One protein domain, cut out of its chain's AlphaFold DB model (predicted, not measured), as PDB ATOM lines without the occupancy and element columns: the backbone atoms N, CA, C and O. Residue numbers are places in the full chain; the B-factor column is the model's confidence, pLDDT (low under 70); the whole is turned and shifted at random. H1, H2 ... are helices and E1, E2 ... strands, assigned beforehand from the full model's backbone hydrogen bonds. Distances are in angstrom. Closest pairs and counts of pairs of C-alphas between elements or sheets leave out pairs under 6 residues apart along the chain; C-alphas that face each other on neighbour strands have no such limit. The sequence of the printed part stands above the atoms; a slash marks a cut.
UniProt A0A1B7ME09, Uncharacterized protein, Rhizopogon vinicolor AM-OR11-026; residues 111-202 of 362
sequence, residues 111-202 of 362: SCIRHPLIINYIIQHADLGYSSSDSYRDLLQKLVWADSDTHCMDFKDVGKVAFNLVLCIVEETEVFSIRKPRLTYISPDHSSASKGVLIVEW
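AT A GLANCE: This is residues 111 to 202 of the 362 residues of an uncharacterized protein of Rhizopogon vinicolor AM-OR11-026 (UniProt A0A1B7ME09). A small three-stranded antiparallel sheet has helices H2 and H3 over one face and its other face bare, and H1 packs on H2 on the side away from the sheet. H1 and H2 make a helical hairpin, and H3 runs along the sheet beneath H1. The printed part has 92 residues, with three named helices and three named strands in the order H1, H2, E1, H3, E2, E3; the sheet's order is E1, E3, E2, and the class is mixed, helices and strands. The whole is compact, with a radius of gyration of the C-alphas of 12.8 A, and spans 38 by 29 by 20 A.

HOW THE PARTS SIT: Begin with H1, residues 116 to 126, and go on to H2, residues 133 to 144: the two touch as a hairpin, with C-alphas of Ile 123 and Arg 137 closest at 6.6 A, at a steep tilt of 39 degrees, opposite ways. Next look at E1, residues 152 to 159, which bends by 67 degrees at residue 156; H1 is apart from it. H2 is on the sheet at a height of 10.4 A, along the strands, over E1 and only just over E3, residues 195 to 201, on which 3 of its 12 C-alphas fall. H3, residues 160 to 172, is on the same face at a height of 8.7 A, over E3 and along it, at 6 degrees on the local plane. H3 is close to H1 but not clearly touching: the closest C-alphas, of Ile 122 and Ile 169, are 7.7 A apart. With E2, residues 182 to 186, E1 and H3 make a split strand-helix-strand unit, two strands running the same way with E3 between them, its crossover right-handed; H3 and the sheet make two layers, a helix on one face of a sheet. Between E1 and E3, N 155 and O 198 are 2.8 A apart, within hydrogen-bond range; in the hairpin of E2 and E3, N 184 and O 199 are 2.8 A apart. In H1, H2 and H3 every O i to N i+4 pair is within that range.

IN THESE COORDINATES: Find C-alpha 116 at (183.797, 276.106, 148.576), where H1 begins its 15.2 A; H2 measures 16.2 A. E1 runs 19.1 A, and H3 goes 18.1 A from C-alpha 160 at (201.504, 287.815, 164.981). E2 measures 13.2 A, and E3 runs 19.2 A to C-alpha 201 at (192.942, 272.719, 169.336).

THE WHOLE: The C-alphas farthest apart are those of Ser 111 and Ser 191, 38.8 A. The printed part has no cut; the link from E1 to H3 is tight and the other four are short. Mean pLDDT of the printed part is 72.1, and 39 residues are under 70, among them residues 111 to 135.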
ATOM      1  N   SER A 111     177.967 270.021 156.684       43.62
ATOM      2  CA  SER A 111     179.249 270.283 156.023       43.62
ATOM      3  C   SER A 111     179.542 271.765 155.743       43.62
ATOM      4  O   SER A 111     180.392 272.035 154.894       43.62
ATOM      5  N   CYS A 112     178.858 272.723 156.382       45.38
ATOM      6  CA  CYS A 112     178.964 274.151 156.029       45.38
ATOM      7  C   CYS A 112     180.407 274.695 156.026       45.38
ATOM      8  O   CYS A 112     180.740 275.494 155.156       45.38
ATOM      9  N   ILE A 113     181.300 274.191 156.889       48.19
ATOM     10  CA  ILE A 113     182.724 274.592 156.904       48.19
ATOM     11  C   ILE A 113     183.443 274.227 155.595       48.19
ATOM     12  O   ILE A 113     184.265 274.986 155.094       48.19
ATOM     13  N   ARG A 114     183.076 273.096 154.980       51.44
ATOM     14  CA  ARG A 114     183.678 272.586 153.737       51.44
ATOM     15  C   ARG A 114     183.070 273.219 152.480       51.44
ATOM     16  O   ARG A 114     183.363 272.769 151.373       51.44
ATOM     17  N   HIS A 115     182.196 274.223 152.619       55.50
ATOM     18  CA  HIS A 115     181.543 274.837 151.471       55.50
ATOM     19  C   HIS A 115     182.552 275.695 150.680       55.50
ATOM     20  O   HIS A 115     183.097 276.659 151.227       55.50
ATOM     21  N   PRO A 116     182.783 275.418 149.381       56.00
ATOM     22  CA  PRO A 116     183.797 276.106 148.576       56.00
ATOM     23  C   PRO A 116     183.668 277.637 148.547       56.00
ATOM     24  O   PRO A 116     184.661 278.334 148.361       56.00
ATOM     25  N   LEU A 117     182.460 278.176 148.747       53.94
ATOM     26  CA  LEU A 117     182.226 279.625 148.785       53.94
ATOM     27  C   LEU A 117     182.751 280.290 150.065       53.94
ATOM     28  O   LEU A 117     183.284 281.389 149.976       53.94
ATOM     29  N   ILE A 118     182.659 279.624 151.220       58.03
ATOM     30  CA  ILE A 118     183.209 280.130 152.490       58.03
ATOM     31  C   ILE A 118     184.738 280.106 152.419       58.03
ATOM     32  O   ILE A 118     185.393 281.090 152.742       58.03
ATOM     33  N   ILE A 119     185.305 279.025 151.879       59.88
ATOM     34  CA  ILE A 119     186.747 278.897 151.635       59.88
ATOM     35  C   ILE A 119     187.242 280.013 150.710       59.88
ATOM     36  O   ILE A 119     188.226 280.679 151.016       59.88
ATOM     37  N   ASN A 120     186.548 280.255 149.596       62.53
ATOM     38  CA  ASN A 120     186.924 281.312 148.660       62.53
ATOM     39  C   ASN A 120     186.760 282.712 149.255       62.53
ATOM     40  O   ASN A 120     187.597 283.560 148.977       62.53
ATOM     41  N   TYR A 121     185.744 282.946 150.088       65.56
ATOM     42  CA  TYR A 121     185.563 284.211 150.800       65.56
ATOM     43  C   TYR A 121     186.737 284.484 151.750       65.56
ATOM     44  O   TYR A 121     187.389 285.521 151.646       65.56
ATOM     45  N   ILE A 122     187.083 283.516 152.603       61.12
ATOM     46  CA  ILE A 122     188.203 283.640 153.545       61.12
ATOM     47  C   ILE A 122     189.530 283.831 152.783       61.12
ATOM     48  O   ILE A 122     190.333 284.691 153.140       61.12
ATOM     49  N   ILE A 123     189.747 283.088 151.690       62.78
ATOM     50  CA  ILE A 123     190.947 283.211 150.843       62.78
ATOM     51  C   ILE A 123     191.007 284.572 150.128       62.78
ATOM     52  O   ILE A 123     192.080 285.157 150.035       62.78
ATOM     53  N   GLN A 124     189.886 285.100 149.634       63.59
ATOM     54  CA  GLN A 124     189.851 286.400 148.951       63.59
ATOM     55  C   GLN A 124     190.107 287.567 149.909       63.59
ATOM     56  O   GLN A 124     190.789 288.521 149.538       63.59
ATOM     57  N   HIS A 125     189.616 287.484 151.146       56.03
ATOM     58  CA  HIS A 125     189.882 288.494 152.171       56.03
ATOM     59  C   HIS A 125     191.311 288.420 152.737       56.03
ATOM     60  O   HIS A 125     191.833 289.424 153.222       56.03
ATOM     61  N   ALA A 126     191.978 287.270 152.611       54.81
ATOM     62  CA  ALA A 126     193.378 287.082 152.981       54.81
ATOM     63  C   ALA A 126     194.390 287.728 152.018       54.81
ATOM     64  O   ALA A 126     195.482 288.117 152.435       54.81
ATOM     65  N   ASP A 127     194.035 287.855 150.737       55.09
ATOM     66  CA  ASP A 127     194.910 288.368 149.669       55.09
ATOM     67  C   ASP A 127     195.081 289.908 149.688       55.09
ATOM     68  O   ASP A 127     195.738 290.482 148.817       55.09
ATOM     69  N   LEU A 128     194.567 290.608 150.707       50.62
ATOM     70  CA  LEU A 128     194.607 292.074 150.835       50.62
ATOM     71  C   LEU A 128     195.984 292.677 151.220       50.62
ATOM     72  O   LEU A 128     196.035 293.794 151.733       50.62
ATOM     73  N   GLY A 129     197.110 292.009 150.922       51.38
ATOM     74  CA  GLY A 129     198.420 292.691 150.878       51.38
ATOM     75  C   GLY A 129     199.635 292.019 151.529       51.38
ATOM     76  O   GLY A 129     200.610 292.719 151.804       51.38
ATOM     77  N   TYR A 130     199.645 290.700 151.758       53.47
ATOM     78  CA  TYR A 130     200.813 290.009 152.330       53.47
ATOM     79  C   TYR A 130     201.523 289.106 151.309       53.47
ATOM     80  O   TYR A 130     200.942 288.193 150.734       53.47
ATOM     81  N   SER A 131     202.823 289.342 151.108       45.34
ATOM     82  CA  SER A 131     203.676 288.719 150.080       45.34
ATOM     83  C   SER A 131     204.100 287.263 150.349       45.34
ATOM     84  O   SER A 131     205.038 286.772 149.724       45.34
ATOM     85  N   SER A 132     203.412 286.539 151.237       54.75
ATOM     86  CA  SER A 132     203.566 285.079 151.370       54.75
ATOM     87  C   SER A 132     202.202 284.376 151.416       54.75
ATOM     88  O   SER A 132     201.890 283.663 152.375       54.75
ATOM     89  N   SER A 133     201.368 284.613 150.399       58.59
ATOM     90  CA  SER A 133     199.989 284.107 150.353       58.59
ATOM     91  C   SER A 133     199.898 282.575 150.360       58.59
ATOM     92  O   SER A 133     198.936 282.036 150.898       58.59
ATOM     93  N   ASP A 134     200.929 281.859 149.898       64.50
ATOM     94  CA  ASP A 134     200.908 280.390 149.831       64.50
ATOM     95  C   ASP A 134     200.921 279.713 151.213       64.50
ATOM     96  O   ASP A 134     200.155 278.782 151.447       64.50
ATOM     97  N   SER A 135     201.731 280.205 152.159       65.31
ATOM     98  CA  SER A 135     201.798 279.639 153.523       65.31
ATOM     99  C   SER A 135     200.509 279.900 154.311       65.31
ATOM    100  O   SER A 135     200.025 279.054 155.060       65.31
ATOM    101  N   TYR A 136     199.905 281.071 154.098       70.50
ATOM    102  CA  TYR A 136     198.666 281.458 154.766       70.50
ATOM    103  C   TYR A 136     197.447 280.721 154.201       70.50
ATOM    104  O   TYR A 136     196.599 280.234 154.949       70.50
ATOM    105  N   ARG A 137     197.386 280.585 152.873       69.31
ATOM    106  CA  ARG A 137     196.368 279.784 152.194       69.31
ATOM    107  C   ARG A 137     196.432 278.327 152.635       69.31
ATOM    108  O   ARG A 137     195.385 277.747 152.898       69.31
ATOM    109  N   ASP A 138     197.631 277.760 152.753       74.88
ATOM    110  CA  ASP A 138     197.829 276.396 153.249       74.88
ATOM    111  C   ASP A 138     197.354 276.249 154.703       74.88
ATOM    112  O   ASP A 138     196.667 275.285 155.027       74.88
ATOM    113  N   LEU A 139     197.613 277.237 155.567       75.75
ATOM    114  CA  LEU A 139     197.112 277.254 156.945       75.75
ATOM    115  C   LEU A 139     195.579 277.278 157.005       75.75
ATOM    116  O   LEU A 139     194.981 276.453 157.689       75.75
ATOM    117  N   LEU A 140     194.930 278.179 156.266       72.94
ATOM    118  CA  LEU A 140     193.468 278.258 156.236       72.94
ATOM    119  C   LEU A 140     192.832 277.018 155.617       72.94
ATOM    120  O   LEU A 140     191.817 276.536 156.112       72.94
ATOM    121  N   GLN A 141     193.426 276.478 154.553       74.94
ATOM    122  CA  GLN A 141     192.976 275.218 153.977       74.94
ATOM    123  C   GLN A 141     193.111 274.100 155.006       74.94
ATOM    124  O   GLN A 141     192.140 273.395 155.251       74.94
ATOM    125  N   LYS A 142     194.253 273.977 155.681       77.12
ATOM    126  CA  LYS A 142     194.436 272.990 156.748       77.12
ATOM    127  C   LYS A 142     193.447 273.162 157.891       77.12
ATOM    128  O   LYS A 142     193.005 272.153 158.408       77.12
ATOM    129  N   LEU A 143     193.063 274.387 158.252       74.00
ATOM    130  CA  LEU A 143     192.028 274.633 159.260       74.00
ATOM    131  C   LEU A 143     190.639 274.212 158.785       74.00
ATOM    132  O   LEU A 143     189.916 273.545 159.512       74.00
ATOM    133  N   VAL A 144     190.262 274.570 157.560       70.88
ATOM    134  CA  VAL A 144     188.938 274.234 157.016       70.88
ATOM    135  C   VAL A 144     188.802 272.734 156.729       70.88
ATOM    136  O   VAL A 144     187.727 272.154 156.894       70.88
ATOM    137  N   TRP A 145     189.891 272.101 156.301       70.31
ATOM    138  CA  TRP A 145     189.955 270.679 155.978       70.31
ATOM    139  C   TRP A 145     190.429 269.814 157.146       70.31
ATOM    140  O   TRP A 145     190.497 268.597 156.973       70.31
ATOM    141  N   ALA A 146     190.743 270.407 158.304       65.62
ATOM    142  CA  ALA A 146     191.088 269.661 159.506       65.62
ATOM    143  C   ALA A 146     189.945 268.696 159.807       65.62
ATOM    144  O   ALA A 146     188.791 269.103 159.975       65.62
ATOM    145  N   ASP A 147     190.256 267.403 159.814       58.72
ATOM    146  CA  ASP A 147     189.273 266.419 160.221       58.72
ATOM    147  C   ASP A 147     189.031 266.558 161.723       58.72
ATOM    148  O   ASP A 147     189.965 266.877 162.472       58.72
ATOM    149  N   SER A 148     187.804 266.288 162.170       54.09
ATOM    150  CA  SER A 148     187.448 266.319 163.598       54.09
ATOM    151  C   SER A 148     188.299 265.374 164.451       54.09
ATOM    152  O   SER A 148     188.384 265.550 165.667       54.09
ATOM    153  N   ASP A 149     188.950 264.409 163.804       54.34
ATOM    154  CA  ASP A 149     189.813 263.404 164.418       54.34
ATOM    155  C   ASP A 149     191.205 263.966 164.771       54.34
ATOM    156  O   ASP A 149     191.927 263.413 165.602       54.34
ATOM    157  N   THR A 150     191.584 265.108 164.187       60.69
ATOM    158  CA  THR A 150     192.820 265.831 164.512       60.69
ATOM    159  C   THR A 150     192.543 266.849 165.617       60.69
ATOM    160  O   THR A 150     192.277 268.020 165.364       60.69
ATOM    161  N   HIS A 151     192.602 266.405 166.874       67.31
ATOM    162  CA  HIS A 151     192.292 267.250 168.036       67.31
ATOM    163  C   HIS A 151     193.234 268.449 168.229       67.31
ATOM    164  O   HIS A 151     192.865 269.411 168.897       67.31
ATOM    165  N   CYS A 152     194.440 268.407 167.662       81.56
ATOM    166  CA  CYS A 152     195.438 269.460 167.801       81.56
ATOM    167  C   CYS A 152     196.304 269.548 166.538       81.56
ATOM    168  O   CYS A 152     196.732 268.521 166.010       81.56
ATOM    169  N   MET A 153     196.568 270.766 166.066       86.00
ATOM    170  CA  MET A 153     197.462 271.056 164.943       86.00
ATOM    171  C   MET A 153     198.444 272.159 165.334       86.00
ATOM    172  O   MET A 153     198.031 273.191 165.859       86.00
ATOM    173  N   ASP A 154     199.731 271.972 165.043       87.69
ATOM    174  CA  ASP A 154     200.756 272.999 165.208       87.69
ATOM    175  C   ASP A 154     201.165 273.603 163.858       87.69
ATOM    176  O   ASP A 154     201.592 272.931 162.921       87.69
ATOM    177  N   PHE A 155     201.061 274.923 163.768       87.25
ATOM    178  CA  PHE A 155     201.497 275.720 162.633       87.25
ATOM    179  C   PHE A 155     202.715 276.531 163.056       87.25
ATOM    180  O   PHE A 155     202.627 277.461 163.859       87.25
ATOM    181  N   LYS A 156     203.877 276.157 162.528       88.81
ATOM    182  CA  LYS A 156     205.137 276.864 162.771       88.81
ATOM    183  C   LYS A 156     205.239 278.088 161.874       88.81
ATOM    184  O   LYS A 156     204.577 278.174 160.843       88.81
ATOM    185  N   ASP A 157     206.108 279.011 162.264       88.06
ATOM    186  CA  ASP A 157     206.442 280.191 161.473       88.06
ATOM    187  C   ASP A 157     205.243 281.125 161.194       88.06
ATOM    188  O   ASP A 157     205.218 281.851 160.195       88.06
ATOM    189  N   VAL A 158     204.261 281.153 162.100       86.56
ATOM    190  CA  VAL A 158     203.091 282.036 162.009       86.56
ATOM    191  C   VAL A 158     203.457 283.397 162.590       86.56
ATOM    192  O   VAL A 158     203.898 283.489 163.726       86.56
ATOM    193  N   GLY A 159     203.308 284.474 161.821       86.69
ATOM    194  CA  GLY A 159     203.511 285.832 162.336       86.69
ATOM    195  C   GLY A 159     202.322 286.313 163.176       86.69
ATOM    196  O   GLY A 159     201.185 285.914 162.928       86.69
ATOM    197  N   LYS A 160     202.554 287.248 164.107       85.12
ATOM    198  CA  LYS A 160     201.504 287.815 164.981       85.12
ATOM    199  C   LYS A 160     200.304 288.382 164.211       85.12
ATOM    200  O   LYS A 160     199.164 288.232 164.635       85.12
ATOM    201  N   VAL A 161     200.557 289.009 163.063       83.25
ATOM    202  CA  VAL A 161     199.501 289.527 162.180       83.25
ATOM    203  C   VAL A 161     198.633 288.395 161.624       83.25
ATOM    204  O   VAL A 161     197.411 288.498 161.647       83.25
ATOM    205  N   ALA A 162     199.253 287.302 161.172       82.19
ATOM    206  CA  ALA A 162     198.533 286.144 160.650       82.19
ATOM    207  C   ALA A 162     197.704 285.463 161.746       82.19
ATOM    208  O   ALA A 162     196.558 285.104 161.498       82.19
ATOM    209  N   PHE A 163     198.247 285.350 162.962       87.06
ATOM    210  CA  PHE A 163     197.494 284.873 164.120       87.06
ATOM    211  C   PHE A 163     196.251 285.731 164.393       87.06
ATOM    212  O   PHE A 163     195.160 285.179 164.473       87.06
ATOM    213  N   ASN A 164     196.394 287.058 164.475       85.31
ATOM    214  CA  ASN A 164     195.259 287.953 164.722       85.31
ATOM    215  C   ASN A 164     194.181 287.827 163.640       85.31
ATOM    216  O   ASN A 164     193.001 287.840 163.955       85.31
ATOM    217  N   LEU A 165     194.577 287.668 162.375       82.69
ATOM    218  CA  LEU A 165     193.626 287.479 161.285       82.69
ATOM    219  C   LEU A 165     192.879 286.143 161.405       82.69
ATOM    220  O   LEU A 165     191.664 286.110 161.249       82.69
ATOM    221  N   VAL A 166     193.588 285.050 161.710       84.56
ATOM    222  CA  VAL A 166     192.965 283.737 161.963       84.56
ATOM    223  C   VAL A 166     192.024 283.812 163.162       84.56
ATOM    224  O   VAL A 166     190.934 283.254 163.098       84.56
ATOM    225  N   LEU A 167     192.415 284.526 164.219       85.38
ATOM    226  CA  LEU A 167     191.567 284.767 165.379       85.38
ATOM    227  C   LEU A 167     190.292 285.515 164.977       85.38
ATOM    228  O   LEU A 167     189.216 284.991 165.225       85.38
ATOM    229  N   CYS A 168     190.394 286.647 164.270       82.19
ATOM    230  CA  CYS A 168     189.226 287.377 163.766       82.19
ATOM    231  C   CYS A 168     188.320 286.485 162.908       82.19
ATOM    232  O   CYS A 168     187.118 286.458 163.126       82.19
ATOM    233  N   ILE A 169     188.875 285.693 161.986       80.81
ATOM    234  CA  ILE A 169     188.086 284.762 161.162       80.81
ATOM    235  C   ILE A 169     187.367 283.734 162.043       80.81
ATOM    236  O   ILE A 169     186.177 283.489 161.856       80.81
ATOM    237  N   VAL A 170     188.061 283.131 163.006       82.69
ATOM    238  CA  VAL A 170     187.468 282.151 163.925       82.69
ATOM    239  C   VAL A 170     186.403 282.787 164.826       82.69
ATOM    240  O   VAL A 170     185.441 282.117 165.198       82.69
ATOM    241  N   GLU A 171     186.553 284.061 165.183       80.06
ATOM    242  CA  GLU A 171     185.613 284.795 166.031       80.06
ATOM    243  C   GLU A 171     184.382 285.315 165.288       80.06
ATOM    244  O   GLU A 171     183.286 285.221 165.833       80.06
ATOM    245  N   GLU A 172     184.554 285.824 164.070       78.94
ATOM    246  CA  GLU A 172     183.498 286.477 163.289       78.94
ATOM    247  C   GLU A 172     182.735 285.505 162.381       78.94
ATOM    248  O   GLU A 172     181.608 285.789 161.976       78.94
ATOM    249  N   THR A 173     183.321 284.355 162.032       72.25
ATOM    250  CA  THR A 173     182.665 283.426 161.106       72.25
ATOM    251  C   THR A 173     181.709 282.503 161.859       72.25
ATOM    252  O   THR A 173     182.138 281.593 162.570       72.25
ATOM    253  N   GLU A 174     180.408 282.645 161.592       66.44
ATOM    254  CA  GLU A 174     179.338 281.806 162.168       66.44
ATOM    255  C   GLU A 174     179.516 280.298 161.910       66.44
ATOM    256  O   GLU A 174     178.976 279.435 162.599       66.44
ATOM    257  N   VAL A 175     180.321 279.960 160.909       62.91
ATOM    258  CA  VAL A 175     180.713 278.597 160.547       62.91
ATOM    259  C   VAL A 175     181.419 277.877 161.705       62.91
ATOM    260  O   VAL A 175     181.309 276.655 161.823       62.91
ATOM    261  N   PHE A 176     182.098 278.621 162.582       65.56
ATOM    262  CA  PHE A 176     182.730 278.093 163.791       65.56
ATOM    263  C   PHE A 176     181.838 278.187 165.036       65.56
ATOM    264  O   PHE A 176     182.246 277.701 166.088       65.56
ATOM    265  N   SER A 177     180.611 278.719 164.945       60.72
ATOM    266  CA  SER A 177     179.706 278.866 166.100       60.72
ATOM    267  C   SER A 177     179.358 277.538 166.774       60.72
ATOM    268  O   SER A 177     179.091 277.507 167.968       60.72
ATOM    269  N   ILE A 178     179.381 276.429 166.023       58.16
ATOM    270  CA  ILE A 178     179.092 275.088 166.558       58.16
ATOM    271  C   ILE A 178     180.348 274.442 167.170       58.16
ATOM    272  O   ILE A 178     180.243 273.646 168.100       58.16
ATOM    273  N   ARG A 179     181.541 274.750 166.640       67.62
ATOM    274  CA  ARG A 179     182.834 274.203 167.088       67.62
ATOM    275  C   ARG A 179     183.933 275.223 166.885       67.62
ATOM    276  O   ARG A 179     184.598 275.228 165.846       67.62
ATOM    277  N   LYS A 180     184.123 276.077 167.882       79.00
ATOM    278  CA  LYS A 180     185.143 277.113 167.813       79.00
ATOM    279  C   LYS A 180     186.488 276.515 168.225       79.00
ATOM    280  O   LYS A 180     186.625 276.099 169.374       79.00
ATOM    281  N   PRO A 181     187.479 276.416 167.321       83.31
ATOM    282  CA  PRO A 181     188.796 275.942 167.711       83.31
ATOM    283  C   PRO A 181     189.422 276.899 168.726       83.31
ATOM    284  O   PRO A 181     189.324 278.122 168.598       83.31
ATOM    285  N   ARG A 182     190.101 276.343 169.729       84.19
ATOM    286  CA  ARG A 182     190.929 277.115 170.653       84.19
ATOM    287  C   ARG A 182     192.252 277.413 169.966       84.19
ATOM    288  O   ARG A 182     192.926 276.511 169.472       84.19
ATOM    289  N   LEU A 183     192.620 278.688 169.932       88.81
ATOM    290  CA  LEU A 183     193.850 279.151 169.304       88.81
ATOM    291  C   LEU A 183     194.847 279.568 170.385       88.81
ATOM    292  O   LEU A 183     194.568 280.465 171.177       88.81
ATOM    293  N   THR A 184     196.024 278.951 170.394       88.88
ATOM    294  CA  THR A 184     197.134 279.322 171.281       88.88
ATOM    295  C   THR A 184     198.322 279.767 170.442       88.88
ATOM    296  O   THR A 184     198.834 278.999 169.635       88.88
ATOM    297  N   TYR A 185     198.797 280.997 170.638       90.62
ATOM    298  CA  TYR A 185     199.950 281.530 169.910       90.62
ATOM    299  C   TYR A 185     201.167 281.691 170.825       90.62
ATOM    300  O   TYR A 185     201.129 282.430 171.807       90.62
ATOM    301  N   ILE A 186     202.262 281.010 170.485       89.44
ATOM    302  CA  ILE A 186     203.520 281.025 171.235       89.44
ATOM    303  C   ILE A 186     204.562 281.795 170.427       89.44
ATOM    304  O   ILE A 186     205.101 281.287 169.444       89.44
ATOM    305  N   SER A 187     204.861 283.022 170.854       89.94
ATOM    306  CA  SER A 187     205.915 283.850 170.259       89.94
ATOM    307  C   SER A 187     207.257 283.592 170.964       89.94
ATOM    308  O   SER A 187     207.296 283.686 172.192       89.94
ATOM    309  N   PRO A 188     208.354 283.277 170.246       79.19
ATOM    310  CA  PRO A 188     209.667 283.024 170.853       79.19
ATOM    311  C   PRO A 188     210.301 284.286 171.452       79.19
ATOM    312  O   PRO A 188     211.140 284.191 172.344       79.19
ATOM    313  N   ASP A 189     209.875 285.467 171.004       80.94
ATOM    314  CA  ASP A 189     210.196 286.747 171.623       80.94
ATOM    315  C   ASP A 189     208.967 287.681 171.611       80.94
ATOM    316  O   ASP A 189     208.003 287.470 170.870       80.94
ATOM    317  N   HIS A 190     208.969 288.719 172.450       71.44
ATOM    318  CA  HIS A 190     207.910 289.740 172.461       71.44
ATOM    319  C   HIS A 190     208.003 290.717 171.274       71.44
ATOM    320  O   HIS A 190     207.245 291.689 171.219       71.44
ATOM    321  N   SER A 191     208.932 290.504 170.336       74.25
ATOM    322  CA  SER A 191     209.077 291.374 169.179       74.25
ATOM    323  C   SER A 191     208.019 291.022 168.134       74.25
ATOM    324  O   SER A 191     207.776 289.861 167.817       74.25
ATOM    325  N   SER A 192     207.396 292.038 167.543       65.94
ATOM    326  CA  SER A 192     206.408 291.846 166.471       65.94
ATOM    327  C   SER A 192     207.003 291.265 165.179       65.94
ATOM    328  O   SER A 192     206.254 291.007 164.239       65.94
ATOM    329  N   ALA A 193     208.328 291.106 165.108       73.81
ATOM    330  CA  ALA A 193     209.044 290.624 163.933       73.81
ATOM    331  C   ALA A 193     209.332 289.114 163.974       73.81
ATOM    332  O   ALA A 193     209.640 288.543 162.925       73.81
ATOM    333  N   SER A 194     209.239 288.461 165.139       79.50
ATOM    334  CA  SER A 194     209.461 287.019 165.218       79.50
ATOM    335  C   SER A 194     208.226 286.231 164.812       79.50
ATOM    336  O   SER A 194     207.076 286.646 164.985       79.50
ATOM    337  N   LYS A 195     208.490 285.070 164.218       85.38
ATOM    338  CA  LYS A 195     207.460 284.104 163.879       85.38
ATOM    339  C   LYS A 195     207.284 283.143 165.051       85.38
ATOM    340  O   LYS A 195     208.270 282.656 165.601       85.38
ATOM    341  N   GLY A 196     206.037 282.903 165.431       89.19
ATOM    342  CA  GLY A 196     205.648 282.006 166.508       89.19
ATOM    343  C   GLY A 196     205.118 280.663 166.026       89.19
ATOM    344  O   GLY A 196     205.111 280.344 164.835       89.19
ATOM    345  N   VAL A 197     204.658 279.874 166.990       90.56
ATOM    346  CA  VAL A 197     203.912 278.636 166.762       90.56
ATOM    347  C   VAL A 197     202.453 278.898 167.118       90.56
ATOM    348  O   VAL A 197     202.155 279.265 168.253       90.56
ATOM    349  N   LEU A 198     201.552 278.723 166.155       90.88
ATOM    350  CA  LEU A 198     200.112 278.698 166.389       90.88
ATOM    351  C   LEU A 198     199.683 277.251 166.608       90.88
ATOM    352  O   LEU A 198     199.830 276.416 165.725       90.88
ATOM    353  N   ILE A 199     199.133 276.968 167.776       88.38
ATOM    354  CA  ILE A 199     198.514 275.696 168.111       88.38
ATOM    355  C   ILE A 199     197.006 275.885 167.990       88.38
ATOM    356  O   ILE A 199     196.441 276.807 168.582       88.38
ATOM    357  N   VAL A 200     196.366 275.025 167.210       88.12
ATOM    358  CA  VAL A 200     194.918 275.003 167.024       88.12
ATOM    359  C   VAL A 200     194.387 273.714 167.615       88.12
ATOM    360  O   VAL A 200     194.708 272.631 167.134       88.12
ATOM    361  N   GLU A 201     193.582 273.840 168.659       83.38
ATOM    362  CA  GLU A 201     192.942 272.719 169.336       83.38
ATOM    363  C   GLU A 201     191.457 272.715 168.993       83.38
ATOM    364  O   GLU A 201     190.720 273.648 169.320       83.38
ATOM    365  N   TRP A 202     191.001 271.664 168.322       79.38
ATOM    366  CA  TRP A 202     189.581 271.494 168.050       79.38
ATOM    367  C   TRP A 202     188.885 270.976 169.306       79.38
ATOM    368  O   TRP A 202     189.415 270.060 169.945       79.38
TER     369      TRP A 202